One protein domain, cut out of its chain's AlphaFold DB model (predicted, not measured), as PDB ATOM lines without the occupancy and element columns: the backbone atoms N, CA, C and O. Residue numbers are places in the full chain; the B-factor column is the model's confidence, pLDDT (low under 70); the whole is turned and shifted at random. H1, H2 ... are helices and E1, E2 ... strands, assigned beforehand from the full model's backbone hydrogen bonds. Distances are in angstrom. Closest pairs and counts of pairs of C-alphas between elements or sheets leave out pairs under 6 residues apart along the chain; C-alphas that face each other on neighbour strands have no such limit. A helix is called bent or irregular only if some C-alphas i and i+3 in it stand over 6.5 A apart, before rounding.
ATOM      1  N   ASP A  50     107.911 130.678 196.052       65.56
ATOM      2  CA  ASP A  50     109.056 129.791 195.828       65.56
ATOM      3  C   ASP A  50     109.996 130.335 194.748       65.56
ATOM      4  O   ASP A  50     111.215 130.282 194.909       65.56
ATOM      5  N   LYS A  51     109.450 130.935 193.679       64.88
ATOM      6  CA  LYS A  51     110.241 131.573 192.616       64.88
ATOM      7  C   LYS A  51     110.860 132.889 193.075       64.88
ATOM      8  O   LYS A  51     112.026 133.133 192.784       64.88
ATOM      9  N   ALA A  52     110.122 133.694 193.843       66.25
ATOM     10  CA  ALA A  52     110.655 134.916 194.445       66.25
ATOM     11  C   ALA A  52     111.847 134.605 195.366       66.25
ATOM     12  O   ALA A  52     112.910 135.212 195.253       66.25
ATOM     13  N   THR A  53     111.694 133.599 196.229       63.66
ATOM     14  CA  THR A  53     112.739 133.135 197.146       63.66
ATOM     15  C   THR A  53     113.921 132.576 196.361       63.66
ATOM     16  O   THR A  53     115.047 133.030 196.539       63.66
ATOM     17  N   ALA A  54     113.670 131.660 195.423       65.50
ATOM     18  CA  ALA A  54     114.679 131.114 194.519       65.50
ATOM     19  C   ALA A  54     115.491 132.211 193.813       65.50
ATOM     20  O   ALA A  54     116.713 132.093 193.714       65.50
ATOM     21  N   PHE A  55     114.835 133.275 193.358       67.38
ATOM     22  CA  PHE A  55     115.485 134.409 192.723       67.38
ATOM     23  C   PHE A  55     116.303 135.250 193.719       67.38
ATOM     24  O   PHE A  55     117.454 135.570 193.435       67.38
ATOM     25  N   LEU A  56     115.773 135.556 194.909       67.00
ATOM     26  CA  LEU A  56     116.500 136.293 195.955       67.00
ATOM     27  C   LEU A  56     117.779 135.565 196.402       67.00
ATOM     28  O   LEU A  56     118.815 136.201 196.583       67.00
ATOM     29  N   TRP A  57     117.745 134.234 196.499       61.91
ATOM     30  CA  TRP A  57     118.938 133.415 196.764       61.91
ATOM     31  C   TRP A  57     119.962 133.463 195.624       61.91
ATOM     32  O   TRP A  57     121.163 133.345 195.859       61.91
ATOM     33  N   ARG A  58     119.497 133.662 194.387       66.75
ATOM     34  CA  ARG A  58     120.327 133.732 193.176       66.75
ATOM     35  C   ARG A  58     120.792 135.152 192.839       66.75
ATOM     36  O   ARG A  58     121.708 135.311 192.035       66.75
ATOM     37  N   PHE A  59     120.229 136.176 193.482       69.81
ATOM     38  CA  PHE A  59     120.577 137.581 193.261       69.81
ATOM     39  C   PHE A  59     122.061 137.872 193.511       69.81
ATOM     40  O   PHE A  59     122.681 138.598 192.741       69.81
ATOM     41  N   TRP A  60     122.661 137.259 194.532       65.38
ATOM     42  CA  TRP A  60     124.089 137.420 194.824       65.38
ATOM     43  C   TRP A  60     124.985 136.812 193.738       65.38
ATOM     44  O   TRP A  60     125.992 137.410 193.362       65.38
ATOM     45  N   GLY A  61     124.591 135.663 193.179       67.88
ATOM     46  CA  GLY A  61     125.253 135.081 192.009       67.88
ATOM     47  C   GLY A  61     125.122 135.983 190.778       67.88
ATOM     48  O   GLY A  61     126.076 136.144 190.020       67.88
ATOM     49  N   LEU A  62     123.968 136.638 190.625       73.00
ATOM     50  CA  LEU A  62     123.681 137.566 189.533       73.00
ATOM     51  C   LEU A  62     124.454 138.893 189.653       73.00
ATOM     52  O   LEU A  62     124.950 139.399 188.649       73.00
ATOM     53  N   GLN A  63     124.624 139.435 190.865       73.00
ATOM     54  CA  GLN A  63     125.362 140.684 191.100       73.00
ATOM     55  C   GLN A  63     126.790 140.636 190.543       73.00
ATOM     56  O   GLN A  63     127.283 141.634 190.018       73.00
ATOM     57  N   ARG A  64     127.444 139.469 190.597       74.06
ATOM     58  CA  ARG A  64     128.802 139.277 190.058       74.06
ATOM     59  C   ARG A  64     128.849 139.415 188.537       74.06
ATOM     60  O   ARG A  64     129.877 139.812 187.997       74.06
ATOM     61  N   LEU A  65     127.733 139.148 187.860       78.75
ATOM     62  CA  LEU A  65     127.600 139.277 186.410       78.75
ATOM     63  C   LEU A  65     127.162 140.677 185.962       78.75
ATOM     64  O   LEU A  65     127.306 140.995 184.786       78.75
ATOM     65  N   PHE A  66     126.682 141.551 186.855       76.50
ATOM     66  CA  PHE A  66     126.211 142.896 186.479       76.50
ATOM     67  C   PHE A  66     127.286 143.790 185.858       76.50
ATOM     68  O   PHE A  66     126.960 144.707 185.109       76.50
ATOM     69  N   HIS A  67     128.557 143.531 186.161       77.25
ATOM     70  CA  HIS A  67     129.689 144.257 185.589       77.25
ATOM     71  C   HIS A  67     130.277 143.576 184.344       77.25
ATOM     72  O   HIS A  67     131.213 144.106 183.749       77.25
ATOM     73  N   HIS A  68     129.744 142.416 183.948       83.19
ATOM     74  CA  HIS A  68     130.216 141.670 182.790       83.19
ATOM     75  C   HIS A  68     129.731 142.305 181.479       83.19
ATOM     76  O   HIS A  68     128.595 142.776 181.387       83.19
ATOM     77  N   ASP A  69     130.560 142.263 180.433       83.38
ATOM     78  CA  ASP A  69     130.243 142.865 179.130       83.38
ATOM     79  C   ASP A  69     128.954 142.303 178.512       83.38
ATOM     80  O   ASP A  69     128.153 143.054 177.955       83.38
ATOM     81  N   GLY A  70     128.705 141.004 178.702       80.12
ATOM     82  CA  GLY A  70     127.481 140.316 178.272       80.12
ATOM     83  C   GLY A  70     126.179 140.874 178.867       80.12
ATOM     84  O   GLY A  70     125.127 140.723 178.250       80.12
ATOM     85  N   MET A  71     126.231 141.574 180.009       80.69
ATOM     86  CA  MET A  71     125.055 142.182 180.643       80.69
ATOM     87  C   MET A  71     124.758 143.611 180.189       80.69
ATOM     88  O   MET A  71     123.654 144.100 180.434       80.69
ATOM     89  N   LYS A  72     125.687 144.282 179.497       81.81
ATOM     90  CA  LYS A  72     125.536 145.696 179.100       81.81
ATOM     91  C   LYS A  72     124.300 145.956 178.233       81.81
ATOM     92  O   LYS A  72     123.722 147.031 178.312       81.81
ATOM     93  N   ALA A  73     123.881 144.978 177.427       80.19
ATOM     94  CA  ALA A  73     122.685 145.087 176.587       80.19
ATOM     95  C   ALA A  73     121.365 144.945 177.371       80.19
ATOM     96  O   ALA A  73     120.311 145.346 176.884       80.19
ATOM     97  N   TYR A  74     121.422 144.389 178.582       77.38
ATOM     98  CA  TYR A  74     120.255 144.006 179.381       77.38
ATOM     99  C   TYR A  74     120.144 144.790 180.693       77.38
ATOM    100  O   TYR A  74     119.173 144.612 181.425       77.38
ATOM    101  N   ILE A  75     121.126 145.643 180.996       75.00
ATOM    102  CA  ILE A  75     121.109 146.566 182.129       75.00
ATOM    103  C   ILE A  75     121.275 147.976 181.582       75.00
ATOM    104  O   ILE A  75     122.327 148.322 181.046       75.00
ATOM    105  N   LYS A  76     120.249 148.806 181.750       70.94
ATOM    106  CA  LYS A  76     120.310 150.231 181.435       70.94
ATOM    107  C   LYS A  76     120.479 151.021 182.725       70.94
ATOM    108  O   LYS A  76     119.794 150.775 183.716       70.94
ATOM    109  N   GLY A  77     121.418 151.962 182.722       57.72
ATOM    110  CA  GLY A  77     121.509 152.957 183.786       57.72
ATOM    111  C   GLY A  77     120.396 153.991 183.620       57.72
ATOM    112  O   GLY A  77     120.262 154.570 182.545       57.72
ATOM    113  N   ALA A  78     119.625 154.227 184.676       50.06
ATOM    114  CA  ALA A  78     118.569 155.228 184.758       50.06
ATOM    115  C   ALA A  78     118.843 156.141 185.969       50.06
ATOM    116  O   ALA A  78     118.246 156.005 187.033       50.06
ATOM    117  N   GLY A  79     119.816 157.050 185.833       55.16
ATOM    118  CA  GLY A  79     120.306 157.848 186.964       55.16
ATOM    119  C   GLY A  79     120.994 156.967 188.015       55.16
ATOM    120  O   GLY A  79     121.898 156.208 187.673       55.16
ATOM    121  N   ASP A  80     120.542 157.046 189.269       48.50
ATOM    122  CA  ASP A  80     120.999 156.171 190.366       48.50
ATOM    123  C   ASP A  80     120.356 154.770 190.325       48.50
ATOM    124  O   ASP A  80     120.676 153.895 191.134       48.50
ATOM    125  N   GLU A  81     119.428 154.544 189.395       48.81
ATOM    126  CA  GLU A  81     118.688 153.297 189.249       48.81
ATOM    127  C   GLU A  81     119.258 152.441 188.114       48.81
ATOM    128  O   GLU A  81     119.874 152.929 187.162       48.81
ATOM    129  N   ARG A  82     119.060 151.125 188.216       60.34
ATOM    130  CA  ARG A  82     119.379 150.174 187.149       60.34
ATOM    131  C   ARG A  82     118.093 149.515 186.696       60.34
ATOM    132  O   ARG A  82     117.430 148.848 187.484       60.34
ATOM    133  N   GLU A  83     117.781 149.679 185.425       66.06
ATOM    134  CA  GLU A  83     116.703 148.955 184.775       66.06
ATOM    135  C   GLU A  83     117.280 147.658 184.204       66.06
ATOM    136  O   GLU A  83     118.240 147.683 183.432       66.06
ATOM    137  N   ILE A  84     116.737 146.518 184.629       73.31
ATOM    138  CA  ILE A  84     117.204 145.190 184.221       73.31
ATOM    139  C   ILE A  84     116.112 144.539 183.377       73.31
ATOM    140  O   ILE A  84     114.955 144.492 183.787       73.31
ATOM    141  N   ASN A  85     116.489 144.030 182.206       79.31
ATOM    142  CA  ASN A  85     115.577 143.350 181.294       79.31
ATOM    143  C   ASN A  85     114.959 142.099 181.952       79.31
ATOM    144  O   ASN A  85     115.659 141.308 182.587       79.31
ATOM    145  N   CYS A  86     113.655 141.890 181.751       74.31
ATOM    146  CA  CYS A  86     112.906 140.779 182.339       74.31
ATOM    147  C   CYS A  86     113.446 139.383 181.982       74.31
ATOM    148  O   CYS A  86     113.347 138.471 182.801       74.31
ATOM    149  N   ALA A  87     114.091 139.215 180.825       76.44
ATOM    150  CA  ALA A  87     114.740 137.962 180.442       76.44
ATOM    151  C   ALA A  87     115.824 137.531 181.443       76.44
ATOM    152  O   ALA A  87     116.024 136.342 181.687       76.44
ATOM    153  N   VAL A  88     116.497 138.492 182.084       77.88
ATOM    154  CA  VAL A  88     117.484 138.226 183.139       77.88
ATOM    155  C   VAL A  88     116.809 137.595 184.355       77.88
ATOM    156  O   VAL A  88     117.371 136.689 184.970       77.88
ATOM    157  N   PHE A  89     115.592 138.039 184.683       74.12
ATOM    158  CA  PHE A  89     114.806 137.496 185.788       74.12
ATOM    159  C   PHE A  89     114.309 136.080 185.499       74.12
ATOM    160  O   PHE A  89     114.475 135.197 186.340       74.12
ATOM    161  N   GLU A  90     113.779 135.851 184.299       72.94
ATOM    162  CA  GLU A  90     113.340 134.535 183.818       72.94
ATOM    163  C   GLU A  90     114.474 133.499 183.854       72.94
ATOM    164  O   GLU A  90     114.320 132.403 184.407       72.94
ATOM    165  N   VAL A  91     115.642 133.847 183.306       81.12
ATOM    166  CA  VAL A  91     116.782 132.922 183.238       81.12
ATOM    167  C   VAL A  91     117.365 132.682 184.620       81.12
ATOM    168  O   VAL A  91     117.563 131.533 185.001       81.12
ATOM    169  N   ALA A  92     117.576 133.726 185.424       77.62
ATOM    170  CA  ALA A  92     118.083 133.543 186.779       77.62
ATOM    171  C   ALA A  92     117.118 132.738 187.662       77.62
ATOM    172  O   ALA A  92     117.575 132.013 188.536       77.62
ATOM    173  N   ALA A  93     115.803 132.804 187.443       70.25
ATOM    174  CA  ALA A  93     114.845 131.993 188.196       70.25
ATOM    175  C   ALA A  93     114.875 130.498 187.819       70.25
ATOM    176  O   ALA A  93     114.470 129.662 188.629       70.25
ATOM    177  N   THR A  94     115.340 130.155 186.615       74.06
ATOM    178  CA  THR A  94     115.236 128.799 186.047       74.06
ATOM    179  C   THR A  94     116.576 128.086 185.882       74.06
ATOM    180  O   THR A  94     116.605 126.855 185.893       74.06
ATOM    181  N   GLU A  95     117.689 128.816 185.782       77.38
ATOM    182  CA  GLU A  95     119.013 128.214 185.662       77.38
ATOM    183  C   GLU A  95     119.495 127.560 186.964       77.38
ATOM    184  O   GLU A  95     119.279 128.040 188.089       77.38
ATOM    185  N   LYS A  96     120.198 126.441 186.786       76.38
ATOM    186  CA  LYS A  96     120.925 125.753 187.838       76.38
ATOM    187  C   LYS A  96     122.244 126.487 188.075       76.38
ATOM    188  O   LYS A  96     123.004 126.758 187.152       76.38
ATOM    189  N   LEU A  97     122.518 126.784 189.339       71.50
ATOM    190  CA  LEU A  97     123.812 127.313 189.752       71.50
ATOM    191  C   LEU A  97     124.873 126.205 189.765       71.50
ATOM    192  O   LEU A  97     124.553 125.026 189.942       71.50
ATOM    193  N   SER A  98     126.140 126.601 189.639       73.75
ATOM    194  CA  SER A  98     127.274 125.730 189.948       73.75
ATOM    195  C   SER A  98     127.289 125.349 191.434       73.75
ATOM    196  O   SER A  98     126.602 125.953 192.262       73.75
ATOM    197  N   ASP A  99     128.140 124.392 191.809       70.75
ATOM    198  CA  ASP A  99     128.313 123.973 193.209       70.75
ATOM    199  C   ASP A  99     128.842 125.104 194.117       70.75
ATOM    200  O   ASP A  99     128.782 125.009 195.342       70.75
ATOM    201  N   LYS A 100     129.340 126.200 193.525       71.19
ATOM    202  CA  LYS A 100     129.757 127.424 194.226       71.19
ATOM    203  C   LYS A 100     128.646 128.473 194.325       71.19
ATOM    204  O   LYS A 100     128.911 129.589 194.760       71.19
ATOM    205  N   TYR A 101     127.421 128.125 193.936       66.50
ATOM    206  CA  TYR A 101     126.279 129.035 193.859       66.50
ATOM    207  C   TYR A 101     126.495 130.207 192.882       66.50
ATOM    208  O   TYR A 101     126.003 131.315 193.095       66.50
ATOM    209  N   GLU A 102     127.223 129.958 191.791       77.00
ATOM    210  CA  GLU A 102     127.537 130.948 190.755       77.00
ATOM    211  C   GLU A 102     126.877 130.574 189.423       77.00
ATOM    212  O   GLU A 102     126.670 129.395 189.123       77.00
ATOM    213  N   PHE A 103     126.556 131.584 188.617       80.06
ATOM    214  CA  PHE A 103     126.177 131.385 187.223       80.06
ATOM    215  C   PHE A 103     127.438 131.310 186.363       80.06
ATOM    216  O   PHE A 103     128.296 132.192 186.439       80.06
ATOM    217  N   GLU A 104     127.519 130.296 185.507       84.00
ATOM    218  CA  GLU A 104     128.505 130.274 184.430       84.00
ATOM    219  C   GLU A 104     128.141 131.360 183.413       84.00
ATOM    220  O   GLU A 104     127.038 131.362 182.861       84.00
ATOM    221  N   ALA A 105     129.058 132.301 183.195       83.25
ATOM    222  CA  ALA A 105     128.756 133.567 182.535       83.25
ATOM    223  C   ALA A 105     128.254 133.379 181.090       83.25
ATOM    224  O   ALA A 105     127.152 133.809 180.757       83.25
ATOM    225  N   GLU A 106     129.016 132.683 180.243       87.00
ATOM    226  CA  GLU A 106     128.661 132.492 178.827       87.00
ATOM    227  C   GLU A 106     127.351 131.704 178.617       87.00
ATOM    228  O   GLU A 106     126.467 132.209 177.915       87.00
ATOM    229  N   PRO A 107     127.137 130.533 179.257       88.25
ATOM    230  CA  PRO A 107     125.859 129.822 179.163       88.25
ATOM    231  C   PRO A 107     124.667 130.662 179.634       88.25
ATOM    232  O   PRO A 107     123.597 130.629 179.022       88.25
ATOM    233  N   PHE A 108     124.854 131.444 180.701       88.31
ATOM    234  CA  PHE A 108     123.821 132.329 181.222       88.31
ATOM    235  C   PHE A 108     123.448 133.413 180.203       88.31
ATOM    236  O   PHE A 108     122.266 133.590 179.903       88.31
ATOM    237  N   PHE A 109     124.426 134.108 179.611       88.81
ATOM    238  CA  PHE A 109     124.144 135.170 178.636       88.81
ATOM    239  C   PHE A 109     123.507 134.650 177.355       88.81
ATOM    240  O   PHE A 109     122.649 135.328 176.788       88.81
ATOM    241  N   GLN A 110     123.893 133.453 176.908       90.56
ATOM    242  CA  GLN A 110     123.253 132.825 175.762       90.56
ATOM    243  C   GLN A 110     121.751 132.633 176.016       90.56
ATOM    244  O   GLN A 110     120.933 133.059 175.201       90.56
ATOM    245  N   LYS A 111     121.379 132.094 177.180       88.69
ATOM    246  CA  LYS A 111     119.970 131.917 177.554       88.69
ATOM    247  C   LYS A 111     119.229 133.240 177.714       88.69
ATOM    248  O   LYS A 111     118.095 133.351 177.261       88.69
ATOM    249  N   VAL A 112     119.859 134.257 178.310       87.19
ATOM    250  CA  VAL A 112     119.256 135.600 178.420       87.19
ATOM    251  C   VAL A 112     118.946 136.164 177.036       87.19
ATOM    252  O   VAL A 112     117.871 136.722 176.835       87.19
ATOM    253  N   ARG A 113     119.838 135.969 176.059       91.56
ATOM    254  CA  ARG A 113     119.614 136.400 174.675       91.56
ATOM    255  C   ARG A 113     118.451 135.667 174.014       91.56
ATOM    256  O   ARG A 113     117.638 136.313 173.362       91.56
ATOM    257  N   GLU A 114     118.372 134.351 174.184       90.69
ATOM    258  CA  GLU A 114     117.290 133.526 173.636       90.69
ATOM    259  C   GLU A 114     115.927 133.917 174.224       90.69
ATOM    260  O   GLU A 114     114.961 134.101 173.484       90.69
ATOM    261  N   VAL A 115     115.854 134.109 175.547       86.00
ATOM    262  CA  VAL A 115     114.619 134.522 176.225       86.00
ATOM    263  C   VAL A 115     114.223 135.944 175.836       86.00
ATOM    264  O   VAL A 115     113.056 136.167 175.533       86.00
ATOM    265  N   ALA A 116     115.168 136.887 175.775       85.25
ATOM    266  CA  ALA A 116     114.880 138.257 175.350       85.25
ATOM    267  C   ALA A 116     114.302 138.299 173.926       85.25
ATOM    268  O   ALA A 116     113.258 138.902 173.710       85.25
ATOM    269  N   ALA A 117     114.914 137.577 172.981       87.75
ATOM    270  CA  ALA A 117     114.423 137.510 171.606       87.75
ATOM    271  C   ALA A 117     113.014 136.896 171.507       87.75
ATOM    272  O   ALA A 117     112.207 137.333 170.688       87.75
ATOM    273  N   ARG A 118     112.706 135.894 172.344       86.50
ATOM    274  CA  ARG A 118     111.359 135.311 172.428       86.50
ATOM    275  C   ARG A 118     110.340 136.333 172.938       86.50
ATOM    276  O   ARG A 118     109.272 136.448 172.350       86.50
ATOM    277  N   MET A 119     110.674 137.069 173.997       83.44
ATOM    278  CA  MET A 119     109.789 138.089 174.571       83.44
ATOM    279  C   MET A 119     109.500 139.212 173.566       83.44
ATOM    280  O   MET A 119     108.339 139.552 173.367       83.44
ATOM    281  N   ASP A 120     110.524 139.704 172.861       78.56
ATOM    282  CA  ASP A 120     110.361 140.738 171.827       78.56
ATOM    283  C   ASP A 120     109.440 140.264 170.675       78.56
ATOM    284  O   ASP A 120     108.635 141.032 170.140       78.56
ATOM    285  N   ALA A 121     109.531 138.982 170.294       77.50
ATOM    286  CA  ALA A 121     108.682 138.378 169.263       77.50
ATOM    287  C   ALA A 121     107.218 138.198 169.713       77.50
ATOM    288  O   ALA A 121     106.297 138.382 168.919       77.50
ATOM    289  N   GLU A 122     106.991 137.857 170.984       73.81
ATOM    290  CA  GLU A 122     105.647 137.753 171.573       73.81
ATOM    291  C   GLU A 122     104.966 139.126 171.694       73.81
ATOM    292  O   GLU A 122     103.753 139.238 171.519       73.81
ATOM    293  N   GLU A 123     105.744 140.184 171.936       65.56
ATOM    294  CA  GLU A 123     105.246 141.559 172.042       65.56
ATOM    295  C   GLU A 123     104.872 142.151 170.672       65.56
ATOM    296  O   GLU A 123     103.874 142.858 170.547       65.56
ATOM    297  N   THR A 124     105.621 141.807 169.619       59.88
ATOM    298  CA  THR A 124     105.380 142.276 168.239       59.88
ATOM    299  C   THR A 124     104.349 141.454 167.460       59.88
ATOM    300  O   THR A 124     103.789 141.947 166.485       59.88
ATOM    301  N   GLY A 125     104.059 140.218 167.881       53.53
ATOM    302  CA  GLY A 125     103.025 139.365 167.280       53.53
ATOM    303  C   GLY A 125     101.590 139.646 167.750       53.53
ATOM    304  O   GLY A 125     100.657 139.053 167.212       53.53
ATOM    305  N   ASN A 126     101.409 140.523 168.745       49.06
ATOM    306  CA  ASN A 126     100.113 140.887 169.336       49.06
ATOM    307  C   ASN A 126      99.584 142.274 168.900       49.06
ATOM    308  O   ASN A 126      98.600 142.756 169.465       49.06
TER     309      ASN A 126
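Overview. This is residues 50 to 126 of the 127 residues of an uncharacterized protein of Verrucomicrobia bacterium (UniProt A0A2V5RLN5). Three helices are stacked crosswise, with the short H2 in the middle, H1 across one side of it and the long H3 across the other; a small two-stranded hairpin, E1 and E2, leads into H2 and lies at one side of the stack. H3 makes most of the length, and its end, residues 120 to 124, sticks out with the tail to 126. The printed part has 77 residues with three named helices and two antiparallel strands, in the order H1, E1, E2, H2, H3, and is mostly helix. It is compact, with a radius of gyration of the C-alphas of 12.7 A and spans of 40 by 28 by 25 A.

Along the chain. H1, residues 50 to 63, begins at C-alpha 50 (109.056, 129.791, 195.828) and measures 20.2 A. It is irregular, but only just: C-alphas 57 and 60 are 6.8 A apart. E1 is residues 75 to 78 and E2 residues 81 to 84. H2, residues 86 to 94, measures 12.8 A. H3, residues 105 to 124, measures 28.8 A and ends at C-alpha 124 (105.380, 142.276, 168.239).

Arrangement. H1 touches H2, closest at the C-alphas of Phe 55 and Ala 93, 5.2 A; at 72 degrees they are only just about perpendicular. H2 touches H3, closest at the C-alphas of Ala 87 and Ala 116, 5.1 A, at a steep tilt of 53 degrees, opposite ways. H1 and H3 are apart. The hairpin E1 and E2 has N 76 and O 83 within hydrogen-bond range at 2.9 A; both strands are apart from H3. Every O i to N i+4 pair is within range in H2 and H3, and 8 of 10 in H1.

Size, cuts and confidence. The C-alphas of Lys 100 and Asn 126, the two farthest apart, are 41.0 A apart. The printed part has no cut. The link from H1 to E1, 11 residues, is long. Mean pLDDT of the printed part is 74.0; residues 50 to 61, 77 to 83, 101 and 123 to 126 are under 70.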